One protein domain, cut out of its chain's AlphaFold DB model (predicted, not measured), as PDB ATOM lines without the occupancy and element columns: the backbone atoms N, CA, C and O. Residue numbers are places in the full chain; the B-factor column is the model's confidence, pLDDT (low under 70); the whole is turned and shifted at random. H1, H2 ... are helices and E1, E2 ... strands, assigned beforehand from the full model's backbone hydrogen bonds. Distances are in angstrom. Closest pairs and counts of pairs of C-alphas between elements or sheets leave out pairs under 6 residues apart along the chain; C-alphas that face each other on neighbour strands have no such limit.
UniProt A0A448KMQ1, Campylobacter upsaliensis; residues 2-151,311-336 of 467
ATOM      1  N   GLN A   2     145.290 167.087 210.746       87.94
ATOM      2  CA  GLN A   2     146.696 167.302 211.180       87.94
ATOM      3  C   GLN A   2     147.733 167.291 210.034       87.94
ATOM      4  O   GLN A   2     148.616 168.147 209.991       87.94
ATOM      5  N   LYS A   3     147.609 166.355 209.081       91.56
ATOM      6  CA  LYS A   3     148.497 166.262 207.906       91.56
ATOM      7  C   LYS A   3     148.415 167.505 207.002       91.56
ATOM      8  O   LYS A   3     149.442 167.977 206.527       91.56
ATOM      9  N   ILE A   4     147.216 168.072 206.831       92.62
ATOM     10  CA  ILE A   4     146.998 169.321 206.081       92.62
ATOM     11  C   ILE A   4     147.712 170.477 206.782       92.62
ATOM     12  O   ILE A   4     148.477 171.188 206.144       92.62
ATOM     13  N   TYR A   5     147.543 170.627 208.101       93.94
ATOM     14  CA  TYR A   5     148.259 171.659 208.855       93.94
ATOM     15  C   TYR A   5     149.779 171.513 208.745       93.94
ATOM     16  O   TYR A   5     150.469 172.500 208.495       93.94
ATOM     17  N   ALA A   6     150.302 170.295 208.907       93.06
ATOM     18  CA  ALA A   6     151.734 170.037 208.807       93.06
ATOM     19  C   ALA A   6     152.280 170.414 207.422       93.06
ATOM     20  O   ALA A   6     153.343 171.032 207.345       93.06
ATOM     21  N   LEU A   7     151.539 170.102 206.355       95.00
ATOM     22  CA  LEU A   7     151.882 170.492 204.990       95.00
ATOM     23  C   LEU A   7     151.851 172.017 204.812       95.00
ATOM     24  O   LEU A   7     152.844 172.595 204.383       95.00
ATOM     25  N   THR A   8     150.763 172.679 205.214       95.12
ATOM     26  CA  THR A   8     150.604 174.137 205.098       95.12
ATOM     27  C   THR A   8     151.674 174.900 205.879       95.12
ATOM     28  O   THR A   8     152.306 175.807 205.344       95.12
ATOM     29  N   LYS A   9     151.924 174.526 207.141       94.75
ATOM     30  CA  LYS A   9     152.910 175.197 208.005       94.75
ATOM     31  C   LYS A   9     154.336 175.059 207.484       94.75
ATOM     32  O   LYS A   9     155.132 175.982 207.632       94.75
ATOM     33  N   ASN A  10     154.672 173.901 206.918       94.44
ATOM     34  CA  ASN A  10     156.047 173.559 206.562       94.44
ATOM     35  C   ASN A  10     156.296 173.564 205.049       94.44
ATOM     36  O   ASN A  10     157.303 173.010 204.607       94.44
ATOM     37  N   ILE A  11     155.423 174.197 204.259       94.25
ATOM     38  CA  ILE A  11     155.464 174.153 202.792       94.25
ATOM     39  C   ILE A  11     156.846 174.520 202.229       94.25
ATOM     40  O   ILE A  11     157.425 173.748 201.473       94.25
ATOM     41  N   ASN A  12     157.460 175.596 202.734       94.44
ATOM     42  CA  ASN A  12     158.787 176.060 202.305       94.44
ATOM     43  C   ASN A  12     159.913 175.034 202.547       94.44
ATOM     44  O   ASN A  12     160.932 175.045 201.855       94.44
ATOM     45  N   LEU A  13     159.786 174.190 203.577       94.62
ATOM     46  CA  LEU A  13     160.738 173.112 203.859       94.62
ATOM     47  C   LEU A  13     160.439 171.890 202.985       94.62
ATOM     48  O   LEU A  13     161.356 171.277 202.441       94.62
ATOM     49  N   ILE A  14     159.158 171.564 202.831       95.31
ATOM     50  CA  ILE A  14     158.671 170.426 202.049       95.31
ATOM     51  C   ILE A  14     159.021 170.594 200.567       95.31
ATOM     52  O   ILE A  14     159.514 169.653 199.950       95.31
ATOM     53  N   GLU A  15     158.894 171.795 200.006       92.50
ATOM     54  CA  GLU A  15     159.279 172.094 198.619       92.50
ATOM     55  C   GLU A  15     160.775 171.865 198.343       92.50
ATOM     56  O   GLU A  15     161.170 171.570 197.213       92.50
ATOM     57  N   LYS A  16     161.625 171.938 199.371       95.06
ATOM     58  CA  LYS A  16     163.070 171.667 199.265       95.06
ATOM     59  C   LYS A  16     163.412 170.186 199.417       95.06
ATOM     60  O   LYS A  16     164.551 169.795 199.163       95.06
ATOM     61  N   SER A  17     162.457 169.359 199.836       94.44
ATOM     62  CA  SER A  17     162.672 167.927 200.012       94.44
ATOM     63  C   SER A  17     162.848 167.207 198.666       94.44
ATOM     64  O   SER A  17     162.385 167.662 197.611       94.44
ATOM     65  N   LYS A  18     163.564 166.075 198.713       93.88
ATOM     66  CA  LYS A  18     163.732 165.153 197.574       93.88
ATOM     67  C   LYS A  18     162.630 164.096 197.508       93.88
ATOM     68  O   LYS A  18     162.327 163.615 196.427       93.88
ATOM     69  N   LEU A  19     162.078 163.736 198.661       96.44
ATOM     70  CA  LEU A  19     161.035 162.738 198.828       96.44
ATOM     71  C   LEU A  19     160.170 163.152 200.014       96.44
ATOM     72  O   LEU A  19     160.699 163.556 201.053       96.44
ATOM     73  N   ILE A  20     158.858 163.009 199.862       96.94
ATOM     74  CA  ILE A  20     157.880 163.202 200.930       96.94
ATOM     75  C   ILE A  20     157.321 161.828 201.291       96.94
ATOM     76  O   ILE A  20     156.737 161.158 200.441       96.94
ATOM     77  N   ILE A  21     157.505 161.403 202.540       97.31
ATOM     78  CA  ILE A  21     157.010 160.111 203.029       97.31
ATOM     79  C   ILE A  21     155.748 160.349 203.848       97.31
ATOM     80  O   ILE A  21     155.745 161.163 204.772       97.31
ATOM     81  N   ILE A  22     154.682 159.638 203.499       97.19
ATOM     82  CA  ILE A  22     153.371 159.738 204.124       97.19
ATOM     83  C   ILE A  22     153.028 158.414 204.793       97.19
ATOM     84  O   ILE A  22     152.702 157.427 204.140       97.19
ATOM     85  N   GLU A  23     153.019 158.436 206.115       93.56
ATOM     86  CA  GLU A  23     152.433 157.380 206.928       93.56
ATOM     87  C   GLU A  23     150.908 157.524 206.963       93.56
ATOM     88  O   GLU A  23     150.363 158.606 207.225       93.56
ATOM     89  N   THR A  24     150.190 156.447 206.644       91.69
ATOM     90  CA  THR A  24     148.749 156.534 206.406       91.69
ATOM     91  C   THR A  24     147.999 155.283 206.827       91.69
ATOM     92  O   THR A  24     148.616 154.232 206.865       91.69
ATOM     93  N   ASN A  25     146.679 155.424 207.022       90.00
ATOM     94  CA  ASN A  25     145.633 154.451 207.368       90.00
ATOM     95  C   ASN A  25     145.269 154.383 208.858       90.00
ATOM     96  O   ASN A  25     144.090 154.506 209.175       90.00
ATOM     97  N   ILE A  26     146.239 154.277 209.770       88.19
ATOM     98  CA  ILE A  26     145.984 154.097 211.213       88.19
ATOM     99  C   ILE A  26     145.112 155.223 211.790       88.19
ATOM    100  O   ILE A  26     144.112 154.959 212.454       88.19
ATOM    101  N   ASN A  27     145.463 156.484 211.521       85.62
ATOM    102  CA  ASN A  27     144.731 157.627 212.073       85.62
ATOM    103  C   ASN A  27     143.325 157.746 211.481       85.62
ATOM    104  O   ASN A  27     142.387 158.075 212.200       85.62
ATOM    105  N   GLU A  28     143.164 157.453 210.189       88.25
ATOM    106  CA  GLU A  28     141.857 157.455 209.538       88.25
ATOM    107  C   GLU A  28     140.954 156.332 210.089       88.25
ATOM    108  O   GLU A  28     139.770 156.575 210.335       88.25
ATOM    109  N   GLN A  29     141.514 155.146 210.382       86.06
ATOM    110  CA  GLN A  29     140.794 154.095 211.114       86.06
ATOM    111  C   GLN A  29     140.367 154.588 212.492       86.06
ATOM    112  O   GLN A  29     139.184 154.549 212.811       86.06
ATOM    113  N   LEU A  30     141.312 155.089 213.294       82.12
ATOM    114  CA  LEU A  30     141.053 155.579 214.649       82.12
ATOM    115  C   LEU A  30     139.958 156.653 214.669       82.12
ATOM    116  O   LEU A  30     139.030 156.560 215.468       82.12
ATOM    117  N   SER A  31     140.012 157.630 213.760       82.81
ATOM    118  CA  SER A  31     138.956 158.636 213.601       82.81
ATOM    119  C   SER A  31     137.594 157.993 213.320       82.81
ATOM    120  O   SER A  31     136.605 158.366 213.954       82.81
ATOM    121  N   SER A  32     137.525 156.993 212.431       82.38
ATOM    122  CA  SER A  32     136.277 156.263 212.165       82.38
ATOM    123  C   SER A  32     135.745 155.555 213.420       82.38
ATOM    124  O   SER A  32     134.547 155.624 213.696       82.38
ATOM    125  N   LEU A  33     136.621 154.950 214.232       79.19
ATOM    126  CA  LEU A  33     136.233 154.311 215.500       79.19
ATOM    127  C   LEU A  33     135.680 155.305 216.522       79.19
ATOM    128  O   LEU A  33     134.785 154.955 217.288       79.19
ATOM    129  N   HIS A  34     136.198 156.534 216.545       78.00
ATOM    130  CA  HIS A  34     135.740 157.583 217.458       78.00
ATOM    131  C   HIS A  34     134.458 158.291 216.982       78.00
ATOM    132  O   HIS A  34     133.983 159.207 217.654       78.00
ATOM    133  N   GLY A  35     133.882 157.870 215.850       80.06
ATOM    134  CA  GLY A  35     132.617 158.389 215.327       80.06
ATOM    135  C   GLY A  35     132.760 159.505 214.291       80.06
ATOM    136  O   GLY A  35     131.767 160.151 213.953       80.06
ATOM    137  N   VAL A  36     133.966 159.752 213.768       82.94
ATOM    138  CA  VAL A  36     134.138 160.632 212.601       82.94
ATOM    139  C   VAL A  36     133.509 159.959 211.387       82.94
ATOM    140  O   VAL A  36     133.749 158.781 211.113       82.94
ATOM    141  N   SER A  37     132.672 160.705 210.664       84.62
ATOM    142  CA  SER A  37     131.928 160.151 209.538       84.62
ATOM    143  C   SER A  37     132.858 159.829 208.367       84.62
ATOM    144  O   SER A  37     133.897 160.469 208.168       84.62
ATOM    145  N   PHE A  38     132.481 158.832 207.572       84.94
ATOM    146  CA  PHE A  38     133.297 158.394 206.447       84.94
ATOM    147  C   PHE A  38     133.437 159.492 205.381       84.94
ATOM    148  O   PHE A  38     134.477 159.616 204.743       84.94
ATOM    149  N   GLU A  39     132.428 160.348 205.240       85.25
ATOM    150  CA  GLU A  39     132.418 161.512 204.351       85.25
ATOM    151  C   GLU A  39     133.486 162.533 204.761       85.25
ATOM    152  O   GLU A  39     134.228 163.029 203.913       85.25
ATOM    153  N   ALA A  40     133.615 162.809 206.064       84.56
ATOM    154  CA  ALA A  40     134.640 163.711 206.582       84.56
ATOM    155  C   ALA A  40     136.051 163.144 206.352       84.56
ATOM    156  O   ALA A  40     136.936 163.870 205.900       84.56
ATOM    157  N   ILE A  41     136.245 161.838 206.576       87.88
ATOM    158  CA  ILE A  41     137.517 161.146 206.303       87.88
ATOM    159  C   ILE A  41     137.871 161.237 204.811       87.88
ATOM    160  O   ILE A  41     138.988 161.623 204.462       87.88
ATOM    161  N   GLN A  42     136.914 160.942 203.924       88.88
ATOM    162  CA  GLN A  42     137.094 161.043 202.474       88.88
ATOM    163  C   GLN A  42     137.464 162.461 202.039       88.88
ATOM    164  O   GLN A  42     138.427 162.641 201.292       88.88
ATOM    165  N   ARG A  43     136.718 163.469 202.505       87.00
ATOM    166  CA  ARG A  43     136.965 164.884 202.205       87.00
ATOM    167  C   ARG A  43     138.387 165.280 202.596       87.00
ATOM    168  O   ARG A  43     139.143 165.764 201.754       87.00
ATOM    169  N   ASP A  44     138.754 165.046 203.852       87.50
ATOM    170  CA  ASP A  44     140.051 165.422 204.414       87.50
ATOM    171  C   ASP A  44     141.213 164.738 203.687       87.50
ATOM    172  O   ASP A  44     142.209 165.382 203.347       87.50
ATOM    173  N   PHE A  45     141.092 163.437 203.422       91.75
ATOM    174  CA  PHE A  45     142.152 162.677 202.770       91.75
ATOM    175  C   PHE A  45     142.300 163.048 201.287       91.75
ATOM    176  O   PHE A  45     143.422 163.199 200.795       91.75
ATOM    177  N   LYS A  46     141.189 163.285 200.574       90.69
ATOM    178  CA  LYS A  46     141.211 163.777 199.184       90.69
ATOM    179  C   LYS A  46     141.836 165.168 199.081       90.69
ATOM    180  O   LYS A  46     142.631 165.391 198.168       90.69
ATOM    181  N   LEU A  47     141.509 166.082 200.004       89.69
ATOM    182  CA  LEU A  47     142.143 167.405 200.098       89.69
ATOM    183  C   LEU A  47     143.648 167.274 200.253       89.69
ATOM    184  O   LEU A  47     144.409 167.863 199.491       89.69
ATOM    185  N   PHE A  48     144.060 166.457 201.216       93.50
ATOM    186  CA  PHE A  48     145.461 166.232 201.497       93.50
ATOM    187  C   PHE A  48     146.207 165.670 200.279       93.50
ATOM    188  O   PHE A  48     147.243 166.209 199.898       93.50
ATOM    189  N   CYS A  49     145.650 164.664 199.599       93.94
ATOM    190  CA  CYS A  49     146.243 164.114 198.379       93.94
ATOM    191  C   CYS A  49     146.314 165.144 197.241       93.94
ATOM    192  O   CYS A  49     147.311 165.194 196.529       93.94
ATOM    193  N   LYS A  50     145.296 166.003 197.092       91.75
ATOM    194  CA  LYS A  50     145.304 167.092 196.103       91.75
ATOM    195  C   LYS A  50     146.427 168.101 196.380       91.75
ATOM    196  O   LYS A  50     147.135 168.482 195.455       91.75
ATOM    197  N   MET A  51     146.615 168.490 197.644       92.56
ATOM    198  CA  MET A  51     147.706 169.382 198.066       92.56
ATOM    199  C   MET A  51     149.088 168.746 197.892       92.56
ATOM    200  O   MET A  51     150.057 169.434 197.605       92.56
ATOM    201  N   LEU A  52     149.195 167.435 198.095       94.81
ATOM    202  CA  LEU A  52     150.429 166.697 197.858       94.81
ATOM    203  C   LEU A  52     150.767 166.652 196.364       94.81
ATOM    204  O   LEU A  52     151.890 166.968 195.982       94.81
ATOM    205  N   ALA A  53     149.787 166.329 195.517       93.81
ATOM    206  CA  ALA A  53     149.971 166.260 194.071       93.81
ATOM    207  C   ALA A  53     150.457 167.594 193.482       93.81
ATOM    208  O   ALA A  53     151.338 167.601 192.629       93.81
ATOM    209  N   SER A  54     149.969 168.730 193.992       91.94
ATOM    210  CA  SER A  54     150.372 170.049 193.492       91.94
ATOM    211  C   SER A  54     151.828 170.419 193.762       91.94
ATOM    212  O   SER A  54     152.326 171.382 193.186       91.94
ATOM    213  N   LEU A  55     152.517 169.691 194.645       92.56
ATOM    214  CA  LEU A  55     153.934 169.928 194.916       92.56
ATOM    215  C   LEU A  55     154.820 169.497 193.744       92.56
ATOM    216  O   LEU A  55     155.958 169.954 193.666       92.56
ATOM    217  N   ASN A  56     154.327 168.614 192.861       91.12
ATOM    218  CA  ASN A  56     155.101 168.010 191.774       91.12
ATOM    219  C   ASN A  56     156.427 167.406 192.280       91.12
ATOM    220  O   ASN A  56     157.515 167.674 191.766       91.12
ATOM    221  N   LYS A  57     156.340 166.617 193.358       93.19
ATOM    222  CA  LYS A  57     157.473 165.961 194.027       93.19
ATOM    223  C   LYS A  57     157.280 164.449 194.076       93.19
ATOM    224  O   LYS A  57     156.142 163.991 194.016       93.19
ATOM    225  N   PRO A  58     158.356 163.665 194.254       96.00
ATOM    226  CA  PRO A  58     158.224 162.265 194.621       96.00
ATOM    227  C   PRO A  58     157.542 162.135 195.984       96.00
ATOM    228  O   PRO A  58     157.986 162.720 196.978       96.00
ATOM    229  N   ILE A  59     156.458 161.361 196.021       97.69
ATOM    230  CA  ILE A  59     155.674 161.090 197.231       97.69
ATOM    231  C   ILE A  59     155.579 159.586 197.411       97.69
ATOM    232  O   ILE A  59     155.261 158.872 196.459       97.69
ATOM    233  N   LEU A  60     155.875 159.121 198.620       98.50
ATOM    234  CA  LEU A  60     155.820 157.721 199.012       98.50
ATOM    235  C   LEU A  60     154.802 157.541 200.134       98.50
ATOM    236  O   LEU A  60     154.999 158.046 201.236       98.50
ATOM    237  N   PHE A  61     153.742 156.789 199.871       98.44
ATOM    238  CA  PHE A  61     152.789 156.364 200.890       98.44
ATOM    239  C   PHE A  61     153.226 155.044 201.522       98.44
ATOM    240  O   PHE A  61     153.571 154.103 200.816       98.44
ATOM    241  N   ILE A  62     153.165 154.944 202.844       98.12
ATOM    242  CA  ILE A  62     153.332 153.685 203.572       98.12
ATOM    243  C   ILE A  62     151.976 153.339 204.179       98.12
ATOM    244  O   ILE A  62     151.486 154.046 205.062       98.12
ATOM    245  N   ILE A  63     151.354 152.277 203.665       96.25
ATOM    246  CA  ILE A  63     150.112 151.715 204.204       96.25
ATOM    247  C   ILE A  63     150.514 150.680 205.249       96.25
ATOM    248  O   ILE A  63     151.075 149.639 204.901       96.25
ATOM    249  N   PHE A  64     150.263 150.978 206.522       93.06
ATOM    250  CA  PHE A  64     150.681 150.123 207.630       93.06
ATOM    251  C   PHE A  64     149.795 148.890 207.805       93.06
ATOM    252  O   PHE A  64     148.618 148.930 207.439       93.06
ATOM    253  N   PRO A  65     150.339 147.802 208.381       90.25
ATOM    254  CA  PRO A  65     149.519 146.672 208.760       90.25
ATOM    255  C   PRO A  65     148.623 147.054 209.943       90.25
ATOM    256  O   PRO A  65     149.022 147.770 210.859       90.25
ATOM    257  N   LEU A  66     147.404 146.544 209.909       84.69
ATOM    258  CA  LEU A  66     146.392 146.650 210.938       84.69
ATOM    259  C   LEU A  66     145.894 145.245 211.239       84.69
ATOM    260  O   LEU A  66     145.626 144.448 210.334       84.69
ATOM    261  N   TYR A  67     145.788 144.949 212.529       75.00
ATOM    262  CA  TYR A  67     145.284 143.674 213.000       75.00
ATOM    263  C   TYR A  67     143.787 143.758 213.314       75.00
ATOM    264  O   TYR A  67     143.305 144.729 213.894       75.00
ATOM    265  N   GLU A  68     143.059 142.711 212.938       68.25
ATOM    266  CA  GLU A  68     141.628 142.550 213.177       68.25
ATOM    267  C   GLU A  68     141.437 141.590 214.356       68.25
ATOM    268  O   GLU A  68     141.848 140.436 214.252       68.25
ATOM    269  N   GLU A  69     140.783 141.998 215.452       56.53
ATOM    270  CA  GLU A  69     140.257 141.007 216.403       56.53
ATOM    271  C   GLU A  69     138.811 140.619 216.048       56.53
ATOM    272  O   GLU A  69     137.937 141.486 216.010       56.53
ATOM    273  N   PRO A  70     138.516 139.318 215.846       45.16
ATOM    274  CA  PRO A  70     137.169 138.842 215.537       45.16
ATOM    275  C   PRO A  70     136.205 138.825 216.739       45.16
ATOM    276  O   PRO A  70     135.022 138.549 216.560       45.16
ATOM    277  N   PHE A  71     136.655 139.124 217.964       42.56
ATOM    278  CA  PHE A  71     135.797 139.113 219.150       42.56
ATOM    279  C   PHE A  71     136.048 140.331 220.051       42.56
ATOM    280  O   PHE A  71     137.143 140.516 220.555       42.56
ATOM    281  N   LYS A  72     134.970 141.078 220.344       43.75
ATOM    282  CA  LYS A  72     134.843 142.150 221.362       43.75
ATOM    283  C   LYS A  72     135.228 143.588 220.995       43.75
ATOM    284  O   LYS A  72     135.698 144.320 221.859       43.75
ATOM    285  N   ASN A  73     134.867 144.083 219.814       47.03
ATOM    286  CA  ASN A  73     134.544 145.510 219.716       47.03
ATOM    287  C   ASN A  73     133.548 145.787 218.594       47.03
ATOM    288  O   ASN A  73     133.776 145.411 217.454       47.03
ATOM    289  N   LYS A  74     132.488 146.546 218.902       50.62
ATOM    290  CA  LYS A  74     131.509 147.108 217.945       50.62
ATOM    291  C   LYS A  74     132.150 148.080 216.925       50.62
ATOM    292  O   LYS A  74     131.460 148.734 216.154       50.62
ATOM    293  N   TYR A  75     133.472 148.222 216.973       51.03
ATOM    294  CA  TYR A  75     134.220 149.312 216.375       51.03
ATOM    295  C   TYR A  75     135.056 148.846 215.168       51.03
ATOM    296  O   TYR A  75     135.154 149.600 214.210       51.03
ATOM    297  N   TYR A  76     135.535 147.594 215.112       55.50
ATOM    298  CA  TYR A  76     136.323 147.099 213.972       55.50
ATOM    299  C   TYR A  76     135.521 146.150 213.094       55.50
ATOM    300  O   TYR A  76     135.270 145.005 213.455       55.50
ATOM    301  N   GLU A  77     135.157 146.630 211.913       66.25
ATOM    302  CA  GLU A  77     134.584 145.807 210.854       66.25
ATOM    303  C   GLU A  77     135.617 145.705 209.730       66.25
ATOM    304  O   GLU A  77     136.147 146.729 209.292       66.25
ATOM    305  N   GLN A  78     135.909 144.491 209.247       71.44
ATOM    306  CA  GLN A  78     136.881 144.273 208.158       71.44
ATOM    307  C   GLN A  78     136.568 145.137 206.928       71.44
ATOM    308  O   GLN A  78     137.464 145.662 206.266       71.44
ATOM    309  N   SER A  79     135.277 145.337 206.653       78.00
ATOM    310  CA  SER A  79     134.784 146.218 205.596       78.00
ATOM    311  C   SER A  79     135.294 147.655 205.742       78.00
ATOM    312  O   SER A  79     135.621 148.274 204.735       78.00
ATOM    313  N   LYS A  80     135.437 148.178 206.970       80.50
ATOM    314  CA  LYS A  80     135.943 149.538 207.230       80.50
ATOM    315  C   LYS A  80     137.433 149.656 206.959       80.50
ATOM    316  O   LYS A  80     137.855 150.610 206.304       80.50
ATOM    317  N   ILE A  81     138.212 148.665 207.400       84.56
ATOM    318  CA  ILE A  81     139.654 148.635 207.133       84.56
ATOM    319  C   ILE A  81     139.901 148.617 205.627       84.56
ATOM    320  O   ILE A  81     140.626 149.469 205.108       84.56
ATOM    321  N   ARG A  82     139.215 147.712 204.921       88.50
ATOM    322  CA  ARG A  82     139.284 147.612 203.460       88.50
ATOM    323  C   ARG A  82     138.830 148.894 202.775       88.50
ATOM    324  O   ARG A  82     139.550 149.387 201.917       88.50
ATOM    325  N   ALA A  83     137.701 149.479 203.177       90.88
ATOM    326  CA  ALA A  83     137.181 150.696 202.555       90.88
ATOM    327  C   ALA A  83     138.158 151.879 202.657       90.88
ATOM    328  O   ALA A  83     138.384 152.579 201.670       90.88
ATOM    329  N   ILE A  84     138.773 152.091 203.824       91.62
ATOM    330  CA  ILE A  84     139.767 153.158 204.021       91.62
ATOM    331  C   ILE A  84     141.065 152.849 203.262       91.62
ATOM    332  O   ILE A  84     141.581 153.725 202.571       91.62
ATOM    333  N   ASN A  85     141.580 151.616 203.309       93.62
ATOM    334  CA  ASN A  85     142.772 151.256 202.532       93.62
ATOM    335  C   ASN A  85     142.524 151.414 201.020       93.62
ATOM    336  O   ASN A  85     143.367 151.960 200.311       93.62
ATOM    337  N   ASN A  86     141.340 151.048 200.531       94.31
ATOM    338  CA  ASN A  86     140.958 151.223 199.131       94.31
ATOM    339  C   ASN A  86     140.768 152.693 198.752       94.31
ATOM    340  O   ASN A  86     141.189 153.095 197.668       94.31
ATOM    341  N   LEU A  87     140.228 153.532 199.643       94.38
ATOM    342  CA  LEU A  87     140.244 154.987 199.464       94.38
ATOM    343  C   LEU A  87     141.683 155.496 199.273       94.38
ATOM    344  O   LEU A  87     141.926 156.329 198.396       94.38
ATOM    345  N   HIS A  88     142.633 154.983 200.061       95.50
ATOM    346  CA  HIS A  88     144.042 155.366 199.971       95.50
ATOM    347  C   HIS A  88     144.650 154.936 198.637       95.50
ATOM    348  O   HIS A  88     145.185 155.778 197.916       95.50
ATOM    349  N   LEU A  89     144.488 153.666 198.265       96.38
ATOM    350  CA  LEU A  89     144.958 153.122 196.991       96.38
ATOM    351  C   LEU A  89     144.348 153.857 195.787       96.38
ATOM    352  O   LEU A  89     145.052 154.132 194.820       96.38
ATOM    353  N   LEU A  90     143.074 154.258 195.845       95.00
ATOM    354  CA  LEU A  90     142.446 155.054 194.788       95.00
ATOM    355  C   LEU A  90     143.071 156.441 194.635       95.00
ATOM    356  O   LEU A  90     143.259 156.891 193.505       95.00
ATOM    357  N   GLN A  91     143.392 157.136 195.733       94.31
ATOM    358  CA  GLN A  91     144.077 158.430 195.627       94.31
ATOM    359  C   GLN A  91     145.526 158.266 195.160       94.31
ATOM    360  O   GLN A  91     145.978 159.052 194.332       94.31
ATOM    361  N   ILE A  92     146.222 157.226 195.630       96.31
ATOM    362  CA  ILE A  92     147.569 156.863 195.165       96.31
ATOM    363  C   ILE A  92     147.552 156.626 193.654       96.31
ATOM    364  O   ILE A  92     148.331 157.240 192.933       96.31
ATOM    365  N   LYS A  93     146.600 155.824 193.164       95.38
ATOM    366  CA  LYS A  93     146.391 155.579 191.734       95.38
ATOM    367  C   LYS A  93     146.086 156.865 190.972       95.38
ATOM    368  O   LYS A  93     146.677 157.108 189.928       95.38
ATOM    369  N   LYS A  94     145.161 157.681 191.486       93.38
ATOM    370  CA  LYS A  94     144.699 158.910 190.829       93.38
ATOM    371  C   LYS A  94     145.837 159.896 190.562       93.38
ATOM    372  O   LYS A  94     145.823 160.548 189.525       93.38
ATOM    373  N   TYR A  95     146.766 160.032 191.505       94.50
ATOM    374  CA  TYR A  95     147.862 161.000 191.425       94.50
ATOM    375  C   TYR A  95     149.224 160.353 191.154       94.50
ATOM    376  O   TYR A  95     150.243 161.019 191.316       94.50
ATOM    377  N   ALA A  96     149.244 159.073 190.763       95.94
ATOM    378  CA  ALA A  96     150.466 158.338 190.445       95.94
ATOM    379  C   ALA A  96     151.533 158.415 191.562       95.94
ATOM    380  O   ALA A  96     152.724 158.605 191.312       95.94
ATOM    381  N   PHE A  97     151.100 158.301 192.823       97.62
ATOM    382  CA  PHE A  97     152.015 158.293 193.962       97.62
ATOM    383  C   PHE A  97     152.707 156.937 194.109       97.62
ATOM    384  O   PHE A  97     152.119 155.893 193.838       97.62
ATOM    385  N   ASN A  98     153.941 156.949 194.612       98.44
ATOM    386  CA  ASN A  98     154.634 155.722 194.997       98.44
ATOM    387  C   ASN A  98     154.032 155.194 196.301       98.44
ATOM    388  O   ASN A  98     153.595 155.981 197.149       98.44
ATOM    389  N   PHE A  99     154.053 153.881 196.509       98.50
ATOM    390  CA  PHE A  99     153.535 153.294 197.737       98.50
ATOM    391  C   PHE A  99     154.272 152.026 198.172       98.50
ATOM    392  O   PHE A  99     154.845 151.305 197.365       98.50
ATOM    393  N   ILE A 100     154.223 151.755 199.472       98.56
ATOM    394  CA  ILE A 100     154.591 150.498 200.119       98.56
ATOM    395  C   ILE A 100     153.336 149.997 200.829       98.56
ATOM    396  O   ILE A 100     152.801 150.688 201.702       98.56
ATOM    397  N   ASN A 101     152.862 148.809 200.463       97.19
ATOM    398  CA  ASN A 101     151.670 148.208 201.045       97.19
ATOM    399  C   ASN A 101     152.047 147.135 202.070       97.19
ATOM    400  O   ASN A 101     152.053 145.939 201.776       97.19
ATOM    401  N   MET A 102     152.365 147.564 203.295       95.94
ATOM    402  CA  MET A 102     152.674 146.616 204.366       95.94
ATOM    403  C   MET A 102     151.441 145.817 204.793       95.94
ATOM    404  O   MET A 102     151.599 144.665 205.177       95.94
ATOM    405  N   GLN A 103     150.226 146.371 204.702       93.00
ATOM    406  CA  GLN A 103     149.005 145.606 204.988       93.00
ATOM    407  C   GLN A 103     148.933 144.340 204.126       93.00
ATOM    408  O   GLN A 103     148.836 143.239 204.665       93.00
ATOM    409  N   GLN A 104     149.028 144.502 202.803       93.94
ATOM    410  CA  GLN A 104     148.954 143.389 201.856       93.94
ATOM    411  C   GLN A 104     150.099 142.395 202.065       93.94
ATOM    412  O   GLN A 104     149.854 141.196 202.154       93.94
ATOM    413  N   TYR A 105     151.332 142.879 202.254       96.31
ATOM    414  CA  TYR A 105     152.474 142.010 202.549       96.31
ATOM    415  C   TYR A 105     152.236 141.138 203.797       96.31
ATOM    416  O   TYR A 105     152.535 139.944 203.788       96.31
ATOM    417  N   TYR A 106     151.672 141.702 204.872       94.19
ATOM    418  CA  TYR A 106     151.380 140.945 206.095       94.19
ATOM    419  C   TYR A 106     150.266 139.907 205.902       94.19
ATOM    420  O   TYR A 106     150.298 138.848 206.535       94.19
ATOM    421  N   GLU A 107     149.281 140.213 205.058       91.56
ATOM    422  CA  GLU A 107     148.182 139.313 204.710       91.56
ATOM    423  C   GLU A 107     148.659 138.133 203.869       91.56
ATOM    424  O   GLU A 107     148.405 136.988 204.240       91.56
ATOM    425  N   GLU A 108     149.399 138.402 202.796       95.00
ATOM    426  CA  GLU A 108     149.904 137.390 201.861       95.00
ATOM    427  C   GLU A 108     150.893 136.426 202.522       95.00
ATOM    428  O   GLU A 108     150.895 135.235 202.217       95.00
ATOM    429  N   ASN A 109     151.694 136.913 203.475       96.00
ATOM    430  CA  ASN A 109     152.659 136.090 204.208       96.00
ATOM    431  C   ASN A 109     152.082 135.453 205.486       96.00
ATOM    432  O   ASN A 109     152.803 134.772 206.211       96.00
ATOM    433  N   GLY A 110     150.802 135.674 205.812       93.25
ATOM    434  CA  GLY A 110     150.168 135.063 206.988       93.25
ATOM    435  C   GLY A 110     150.745 135.515 208.340       93.25
ATOM    436  O   GLY A 110     150.658 134.787 209.327       93.25
ATOM    437  N   ILE A 111     151.325 136.718 208.414       92.38
ATOM    438  CA  ILE A 111     152.044 137.240 209.595       92.38
ATOM    439  C   ILE A 111     151.285 138.348 210.343       92.38
ATOM    440  O   ILE A 111     151.845 139.018 211.212       92.38
ATOM    441  N   LYS A 112     149.992 138.538 210.061       88.31
ATOM    442  CA  LYS A 112     149.136 139.494 210.791       88.31
ATOM    443  C   LYS A 112     149.152 139.274 212.306       88.31
ATOM    444  O   LYS A 112     149.243 140.230 213.066       88.31
ATOM    445  N   GLU A 113     149.109 138.018 212.741       87.69
ATOM    446  CA  GLU A 113     149.179 137.655 214.162       87.69
ATOM    447  C   GLU A 113     150.491 138.096 214.810       87.69
ATOM    448  O   GLU A 113     150.501 138.520 215.958       87.69
ATOM    449  N   PHE A 114     151.599 138.042 214.071       89.81
ATOM    450  CA  PHE A 114     152.894 138.464 214.588       89.81
ATOM    451  C   PHE A 114     152.933 139.974 214.855       89.81
ATOM    452  O   PHE A 114     153.444 140.382 215.897       89.81
ATOM    453  N   PHE A 115     152.320 140.795 213.990       88.19
ATOM    454  CA  PHE A 115     152.224 142.248 214.195       88.19
ATOM    455  C   PHE A 115     151.648 142.605 215.573       88.19
ATOM    456  O   PHE A 115     152.234 143.405 216.299       88.19
ATOM    457  N   LYS A 116     150.554 141.940 215.969       83.81
ATOM    458  CA  LYS A 116     149.819 142.251 217.204       83.81
ATOM    459  C   LYS A 116     150.576 141.903 218.493       83.81
ATOM    460  O   LYS A 116     150.165 142.330 219.568       83.81
ATOM    461  N   THR A 117     151.624 141.075 218.410       81.25
ATOM    462  CA  THR A 117     152.339 140.561 219.596       81.25
ATOM    463  C   THR A 117     153.068 141.648 220.380       81.25
ATOM    464  O   THR A 117     153.286 141.487 221.578       81.25
ATOM    465  N   ASN A 118     153.425 142.751 219.718       74.56
ATOM    466  CA  ASN A 118     154.062 143.904 220.342       74.56
ATOM    467  C   ASN A 118     153.032 144.971 220.736       74.56
ATOM    468  O   ASN A 118     152.954 145.377 221.893       74.56
ATOM    469  N   ASP A 119     152.251 145.424 219.757       77.25
ATOM    470  CA  ASP A 119     151.237 146.472 219.877       77.25
ATOM    471  C   ASP A 119     150.178 146.243 218.784       77.25
ATOM    472  O   ASP A 119     150.420 145.548 217.801       77.25
ATOM    473  N   TRP A 120     148.998 146.828 218.937       77.25
ATOM    474  CA  TRP A 120     147.938 146.839 217.930       77.25
ATOM    475  C   TRP A 120     148.154 147.897 216.843       77.25
ATOM    476  O   TRP A 120     147.503 147.838 215.803       77.25
ATOM    477  N   TRP A 121     149.049 148.861 217.078       79.00
ATOM    478  CA  TRP A 121     149.211 150.040 216.219       79.00
ATOM    479  C   TRP A 121     150.618 150.245 215.680       79.00
ATOM    480  O   TRP A 121     150.792 150.834 214.616       79.00
ATOM    481  N   HIS A 122     151.628 149.793 216.420       87.00
ATOM    482  CA  HIS A 122     153.012 150.159 216.158       87.00
ATOM    483  C   HIS A 122     153.832 148.961 215.696       87.00
ATOM    484  O   HIS A 122     153.906 147.921 216.351       87.00
ATOM    485  N   GLN A 123     154.520 149.163 214.576       89.56
ATOM    486  CA  GLN A 123     155.491 148.222 214.047       89.56
ATOM    487  C   GLN A 123     156.726 148.110 214.952       89.56
ATOM    488  O   GLN A 123     157.106 149.068 215.630       89.56
ATOM    489  N   LEU A 124     157.410 146.961 214.910       91.50
ATOM    490  CA  LEU A 124     158.689 146.796 215.596       91.50
ATOM    491  C   LEU A 124     159.712 147.839 215.102       91.50
ATOM    492  O   LEU A 124     159.940 147.948 213.890       91.50
ATOM    493  N   PRO A 125     160.411 148.548 216.011       92.44
ATOM    494  CA  PRO A 125     161.388 149.570 215.631       92.44
ATOM    495  C   PRO A 125     162.484 149.054 214.692       92.44
ATOM    496  O   PRO A 125     162.919 149.776 213.799       92.44
ATOM    497  N   SER A 126     162.910 147.796 214.853       93.44
ATOM    498  CA  SER A 126     163.910 147.166 213.981       93.44
ATOM    499  C   SER A 126     163.426 147.020 212.537       93.44
ATOM    500  O   SER A 126     164.197 147.277 211.618       93.44
ATOM    501  N   ILE A 127     162.150 146.675 212.332       95.25
ATOM    502  CA  ILE A 127     161.539 146.576 210.998       95.25
ATOM    503  C   ILE A 127     161.474 147.966 210.360       95.25
ATOM    504  O   ILE A 127     161.917 148.144 209.227       95.25
ATOM    505  N   MET A 128     161.012 148.972 211.109       95.50
ATOM    506  CA  MET A 128     160.935 150.353 210.614       95.50
ATOM    507  C   MET A 128     162.308 150.953 210.308       95.50
ATOM    508  O   MET A 128     162.463 151.664 209.315       95.50
ATOM    509  N   LYS A 129     163.326 150.636 211.115       97.06
ATOM    510  CA  LYS A 129     164.713 151.036 210.862       97.06
ATOM    511  C   LYS A 129     165.208 150.476 209.528       97.06
ATOM    512  O   LYS A 129     165.730 151.240 208.718       97.06
ATOM    513  N   THR A 130     165.042 149.174 209.297       97.94
ATOM    514  CA  THR A 130     165.494 148.531 208.054       97.94
ATOM    515  C   THR A 130     164.709 149.040 206.847       97.94
ATOM    516  O   THR A 130     165.309 149.366 205.828       97.94
ATOM    517  N   LEU A 131     163.388 149.213 206.974       98.31
ATOM    518  CA  LEU A 131     162.563 149.825 205.930       98.31
ATOM    519  C   LEU A 131     163.060 151.233 205.570       98.31
ATOM    520  O   LEU A 131     163.241 151.548 204.396       98.31
ATOM    521  N   GLY A 132     163.343 152.065 206.576       98.12
ATOM    522  CA  GLY A 132     163.901 153.401 206.373       98.12
ATOM    523  C   GLY A 132     165.250 153.376 205.650       98.12
ATOM    524  O   GLY A 132     165.472 154.174 204.741       98.12
ATOM    525  N   GLN A 133     166.135 152.434 205.993       98.38
ATOM    526  CA  GLN A 133     167.405 152.235 205.285       98.38
ATOM    527  C   GLN A 133     167.173 151.858 203.817       98.38
ATOM    528  O   GLN A 133     167.755 152.483 202.932       98.38
ATOM    529  N   ASN A 134     166.273 150.910 203.549       98.50
ATOM    530  CA  ASN A 134     165.925 150.483 202.193       98.50
ATOM    531  C   ASN A 134     165.357 151.641 201.359       98.50
ATOM    532  O   ASN A 134     165.764 151.826 200.213       98.50
ATOM    533  N   ILE A 135     164.486 152.475 201.937       98.38
ATOM    534  CA  ILE A 135     163.969 153.689 201.285       98.38
ATOM    535  C   ILE A 135     165.110 154.662 200.960       98.38
ATOM    536  O   ILE A 135     165.181 155.177 199.845       98.38
ATOM    537  N   ILE A 136     166.028 154.897 201.905       97.12
ATOM    538  CA  ILE A 136     167.170 155.804 201.708       97.12
ATOM    539  C   ILE A 136     168.080 155.317 200.572       97.12
ATOM    540  O   ILE A 136     168.516 156.120 199.743       97.12
ATOM    541  N   PHE A 137     168.346 154.011 200.493       97.62
ATOM    542  CA  PHE A 137     169.166 153.441 199.421       97.62
ATOM    543  C   PHE A 137     168.510 153.547 198.037       97.62
ATOM    544  O   PHE A 137     169.222 153.597 197.039       97.62
ATOM    545  N   ASN A 138     167.181 153.676 197.979       97.19
ATOM    546  CA  ASN A 138     166.400 153.738 196.742       97.19
ATOM    547  C   ASN A 138     165.808 155.134 196.457       97.19
ATOM    548  O   ASN A 138     164.901 155.270 195.641       97.19
ATOM    549  N   LEU A 139     166.332 156.203 197.075       96.12
ATOM    550  CA  LEU A 139     165.783 157.568 196.955       96.12
ATOM    551  C   LEU A 139     165.596 158.077 195.518       96.12
ATOM    552  O   LEU A 139     164.749 158.936 195.290       96.12
ATOM    553  N   LYS A 140     166.411 157.609 194.567       95.25
ATOM    554  CA  LYS A 140     166.355 158.040 193.160       95.25
ATOM    555  C   LYS A 140     165.298 157.295 192.341       95.25
ATOM    556  O   LYS A 140     164.974 157.742 191.246       95.25
ATOM    557  N   GLU A 141     164.776 156.187 192.858       96.44
ATOM    558  CA  GLU A 141     163.864 155.321 192.115       96.44
ATOM    559  C   GLU A 141     162.416 155.815 192.160       96.44
ATOM    560  O   GLU A 141     161.666 155.575 191.209       96.44
ATOM    561  N   PHE A 142     162.044 156.556 193.211       97.19
ATOM    562  CA  PHE A 142     160.699 157.099 193.396       97.19
ATOM    563  C   PHE A 142     160.322 158.076 192.284       97.19
ATOM    564  O   PHE A 142     161.059 159.008 191.954       97.19
ATOM    565  N   LYS A 143     159.140 157.862 191.713       92.25
ATOM    566  CA  LYS A 143     158.632 158.625 190.580       92.25
ATOM    567  C   LYS A 143     157.868 159.860 191.042       92.25
ATOM    568  O   LYS A 143     157.361 159.928 192.162       92.25
ATOM    569  N   SER A 144     157.769 160.826 190.144       90.31
ATOM    570  CA  SER A 144     156.871 161.968 190.258       90.31
ATOM    571  C   SER A 144     156.247 162.213 188.896       90.31
ATOM    572  O   SER A 144     156.979 162.359 187.915       90.31
ATOM    573  N   GLU A 145     154.924 162.276 188.835       85.69
ATOM    574  CA  GLU A 145     154.217 162.775 187.661       85.69
ATOM    575  C   GLU A 145     153.776 164.214 187.919       85.69
ATOM    576  O   GLU A 145     153.349 164.562 189.020       85.69
ATOM    577  N   ASN A 146     153.891 165.055 186.891       81.50
ATOM    578  CA  ASN A 146     153.307 166.386 186.932       81.50
ATOM    579  C   ASN A 146     151.812 166.237 186.682       81.50
ATOM    580  O   ASN A 146     151.388 165.999 185.549       81.50
ATOM    581  N   VAL A 147     151.022 166.366 187.740       82.00
ATOM    582  CA  VAL A 147     149.569 166.396 187.632       82.00
ATOM    583  C   VAL A 147     149.141 167.854 187.669       82.00
ATOM    584  O   VAL A 147     149.445 168.573 188.620       82.00
ATOM    585  N   GLU A 148     148.426 168.307 186.642       79.19
ATOM    586  CA  GLU A 148     147.840 169.643 186.658       79.19
ATOM    587  C   GLU A 148     146.726 169.688 187.711       79.19
ATOM    588  O   GLU A 148     145.648 169.107 187.555       79.19
ATOM    589  N   ILE A 149     147.012 170.340 188.838       82.50
ATOM    590  CA  ILE A 149     146.055 170.511 189.925       82.50
ATOM    591  C   ILE A 149     145.408 171.883 189.804       82.50
ATOM    592  O   ILE A 149     145.963 172.897 190.223       82.50
ATOM    593  N   ASN A 150     144.177 171.894 189.304       68.06
ATOM    594  CA  ASN A 150     143.349 173.088 189.347       68.06
ATOM    595  C   ASN A 150     142.841 173.323 190.775       68.06
ATOM    596  O   ASN A 150     142.181 172.460 191.361       68.06
ATOM    597  N   GLN A 151     143.150 174.511 191.299       74.50
ATOM    598  CA  GLN A 151     142.514 175.169 192.444       74.50
ATOM    599  C   GLN A 151     142.545 174.398 193.784       74.50
ATOM    600  O   GLN A 151     141.770 173.474 194.037       74.50
ATOM    601  N   HIS A 311     131.272 161.256 197.507       68.50
ATOM    602  CA  HIS A 311     130.669 160.089 198.125       68.50
ATOM    603  C   HIS A 311     131.108 158.881 197.315       68.50
ATOM    604  O   HIS A 311     130.406 158.435 196.412       68.50
ATOM    605  N   TYR A 312     132.310 158.370 197.604       77.94
ATOM    606  CA  TYR A 312     132.481 156.944 197.385       77.94
ATOM    607  C   TYR A 312     131.554 156.243 198.370       77.94
ATOM    608  O   TYR A 312     131.596 156.517 199.575       77.94
ATOM    609  N   ASP A 313     130.713 155.365 197.838       84.56
ATOM    610  CA  ASP A 313     129.908 154.491 198.669       84.56
ATOM    611  C   ASP A 313     130.829 153.561 199.470       84.56
ATOM    612  O   ASP A 313     131.791 152.987 198.946       84.56
ATOM    613  N   PHE A 314     130.538 153.442 200.762       84.06
ATOM    614  CA  PHE A 314     131.339 152.652 201.686       84.06
ATOM    615  C   PHE A 314     131.402 151.175 201.277       84.06
ATOM    616  O   PHE A 314     132.480 150.580 201.282       84.06
ATOM    617  N   ASN A 315     130.266 150.586 200.890       85.06
ATOM    618  CA  ASN A 315     130.195 149.172 200.529       85.06
ATOM    619  C   ASN A 315     130.921 148.906 199.212       85.06
ATOM    620  O   ASN A 315     131.577 147.874 199.075       85.06
ATOM    621  N   VAL A 316     130.851 149.845 198.266       88.12
ATOM    622  CA  VAL A 316     131.637 149.779 197.028       88.12
ATOM    623  C   VAL A 316     133.127 149.759 197.351       88.12
ATOM    624  O   VAL A 316     133.835 148.876 196.876       88.12
ATOM    625  N   LEU A 317     133.612 150.676 198.198       89.62
ATOM    626  CA  LEU A 317     135.029 150.699 198.568       89.62
ATOM    627  C   LEU A 317     135.459 149.458 199.341       89.62
ATOM    628  O   LEU A 317     136.551 148.964 199.091       89.62
ATOM    629  N   ALA A 318     134.637 148.930 200.244       88.00
ATOM    630  CA  ALA A 318     134.978 147.749 201.037       88.00
ATOM    631  C   ALA A 318     135.237 146.487 200.190       88.00
ATOM    632  O   ALA A 318     135.948 145.587 200.641       88.00
ATOM    633  N   ASN A 319     134.671 146.428 198.980       88.62
ATOM    634  CA  ASN A 319     134.739 145.276 198.077       88.62
ATOM    635  C   ASN A 319     135.531 145.556 196.790       88.62
ATOM    636  O   ASN A 319     135.552 144.725 195.885       88.62
ATOM    637  N   LEU A 320     136.153 146.731 196.682       90.75
ATOM    638  CA  LEU A 320     136.925 147.113 195.509       90.75
ATOM    639  C   LEU A 320     138.303 146.440 195.511       90.75
ATOM    640  O   LEU A 320     139.004 146.453 196.520       90.75
ATOM    641  N   GLU A 321     138.737 145.952 194.354       90.69
ATOM    642  CA  GLU A 321     140.138 145.601 194.112       90.69
ATOM    643  C   GLU A 321     140.809 146.732 193.327       90.69
ATOM    644  O   GLU A 321     140.448 147.030 192.185       90.69
ATOM    645  N   VAL A 322     141.776 147.408 193.950       92.44
ATOM    646  CA  VAL A 322     142.472 148.539 193.327       92.44
ATOM    647  C   VAL A 322     143.788 148.069 192.718       92.44
ATOM    648  O   VAL A 322     144.771 147.869 193.419       92.44
ATOM    649  N   GLN A 323     143.825 147.961 191.391       93.38
ATOM    650  CA  GLN A 323     145.063 147.705 190.651       93.38
ATOM    651  C   GLN A 323     145.797 149.015 190.348       93.38
ATOM    652  O   GLN A 323     145.217 149.936 189.753       93.38
ATOM    653  N   ILE A 324     147.068 149.082 190.743       94.62
ATOM    654  CA  ILE A 324     147.998 150.194 190.500       94.62
ATOM    655  C   ILE A 324     149.165 149.648 189.674       94.62
ATOM    656  O   ILE A 324     149.540 148.493 189.834       94.62
ATOM    657  N   ASP A 325     149.712 150.462 188.773       95.56
ATOM    658  CA  ASP A 325     150.891 150.095 187.983       95.56
ATOM    659  C   ASP A 325     152.078 149.755 188.908       95.56
ATOM    660  O   ASP A 325     152.419 150.539 189.799       95.56
ATOM    661  N   GLU A 326     152.705 148.596 188.682       95.62
ATOM    662  CA  GLU A 326     153.816 148.071 189.487       95.62
ATOM    663  C   GLU A 326     154.998 149.037 189.580       95.62
ATOM    664  O   GLU A 326     155.723 149.030 190.572       95.62
ATOM    665  N   LYS A 327     155.175 149.945 188.610       95.81
ATOM    666  CA  LYS A 327     156.235 150.966 188.680       95.81
ATOM    667  C   LYS A 327     156.096 151.920 189.878       95.81
ATOM    668  O   LYS A 327     157.065 152.593 190.226       95.81
ATOM    669  N   TYR A 328     154.906 152.004 190.477       97.44
ATOM    670  CA  TYR A 328     154.630 152.778 191.690       97.44
ATOM    671  C   TYR A 328     154.676 151.938 192.970       97.44
ATOM    672  O   TYR A 328     154.629 152.503 194.065       97.44
ATOM    673  N   ASN A 329     154.769 150.612 192.855       97.88
ATOM    674  CA  ASN A 329     154.762 149.682 193.975       97.88
ATOM    675  C   ASN A 329     156.190 149.395 194.466       97.88
ATOM    676  O   ASN A 329     156.985 148.706 193.831       97.88
ATOM    677  N   PHE A 330     156.507 149.890 195.657       98.38
ATOM    678  CA  PHE A 330     157.799 149.715 196.317       98.38
ATOM    679  C   PHE A 330     157.731 148.735 197.493       98.38
ATOM    680  O   PHE A 330     158.619 148.723 198.342       98.38
ATOM    681  N   SER A 331     156.709 147.875 197.553       98.06
ATOM    682  CA  SER A 331     156.543 146.897 198.643       98.06
ATOM    683  C   SER A 331     157.696 145.887 198.744       98.06
ATOM    684  O   SER A 331     157.932 145.336 199.812       98.06
ATOM    685  N   HIS A 332     158.496 145.723 197.686       97.56
ATOM    686  CA  HIS A 332     159.754 144.968 197.723       97.56
ATOM    687  C   HIS A 332     160.813 145.559 198.682       97.56
ATOM    688  O   HIS A 332     161.791 144.890 198.997       97.56
ATOM    689  N   LEU A 333     160.643 146.805 199.148       98.50
ATOM    690  CA  LEU A 333     161.513 147.436 200.148       98.50
ATOM    691  C   LEU A 333     161.179 147.028 201.589       98.50
ATOM    692  O   LEU A 333     161.947 147.351 202.503       98.50
ATOM    693  N   ILE A 334     160.049 146.348 201.808       98.38
ATOM    694  CA  ILE A 334     159.690 145.790 203.113       98.38
ATOM    695  C   ILE A 334     160.775 144.772 203.499       98.38
ATOM    696  O   ILE A 334     161.110 143.907 202.689       98.38
ATOM    697  N   PRO A 335     161.378 144.878 204.698       97.50
ATOM    698  CA  PRO A 335     162.359 143.893 205.136       97.50
ATOM    699  C   PRO A 335     161.699 142.524 205.317       97.50
ATOM    700  O   PRO A 335     160.484 142.441 205.462       97.50
ATOM    701  N   ASP A 336     162.492 141.457 205.371       96.56
ATOM    702  CA  ASP A 336     161.974 140.099 205.549       96.56
ATOM    703  C   ASP A 336     161.384 139.889 206.956       96.56
ATOM    704  O   ASP A 336     162.047 139.420 207.882       96.56
TER     705      ASP A 336
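This is residues 2 to 151 and 311 to 336 of the 467 residues of a protein of Campylobacter upsaliensis (UniProt A0A448KMQ1). A small parallel sheet of three strands, E1 E2 E3, lies near the middle; H5 covers one face, and the helical hairpin of H3 and H4 packs on H5. H8 lies beyond the sheet's other face without packing on it, and H9 packs on H5. The 176 printed residues hold nine named helices and three strands, in the order H1 H2 E1 H3 H4 E2 H5 E3 H6 H7 H8 H9: mostly helix. The whole is compact, with a radius of gyration of the C-alphas of 16.1 A and spans of 46 by 38 by 30 A.

Start with H1, residues 2 to 9, which only just touches residues 47 to 48 of H4, residues 38 to 53, with 3 pairs of C-alphas within 8 A; the closest are Ile 4 and Phe 48, 5.7 A. H2, residues 11 to 14, is close to H1 but not clearly touching, C-alphas 7 and 14 being closest at 7.4 A. E1, residues 20 to 24, is parallel to its neighbour E2, residues 59 to 63, with N 22 and O 60 2.8 A apart. H3, residues 26 to 33, forms a hairpin with H4, opposite ways at a shallow tilt of 22 degrees; the closest C-alphas are Glu 28 and Ile 41, 6.6 A. H4 only grazes the sheet. H5, residues 78 to 94, is on the sheet over E2, at a height of 9.5 A, making two layers, a sheet with a helix on one face. H5 touches H3 at a steep tilt of 47 degrees, the closest C-alphas being Gln 29 and Ile 81, 6.9 A. E3, residues 98 to 101, is parallel to E2, with N 61 and O 98 2.8 A apart. Two strand-helix-strand units, parallel neighbour strands joined through helices, have right-handed crossovers: E1, H3 H4, E2 and E2, H5, E3. H6, residues 102 to 108, only grazes the sheet; H7, residues 112 to 115, is close to H6 but not clearly touching, C-alphas 106 and 112 being 5.4 A apart. H8, residues 125 to 137, is only just not on the sheet, with 4 pairs of C-alphas within 10 A. H9, residues 314 to 318, touches H5, the closest C-alphas being Ala 83 and Ala 318, 4.0 A. Every O i to N i+4 pair is within hydrogen-bond range in H1, H3, H4, H5, H6, H8 and H9; H2 and H7 are too short for one.

Find C-alpha 2 at (146.696, 167.302, 211.180), where H1 begins. H4 is 22.2 A long, H5 24.0 A and H8 18.4 A. H9 ends at C-alpha 318, (134.978, 147.749, 201.037).

The farthest C-alphas, Lys 16 and Phe 71, are 46.9 A apart. Residues 152 to 310 are not printed; C-alphas 151 and 311 are 20.0 A apart. The link from E2 to H5 is long, and pLDDT is under 70 at residues 68 to 77, 150 and 311.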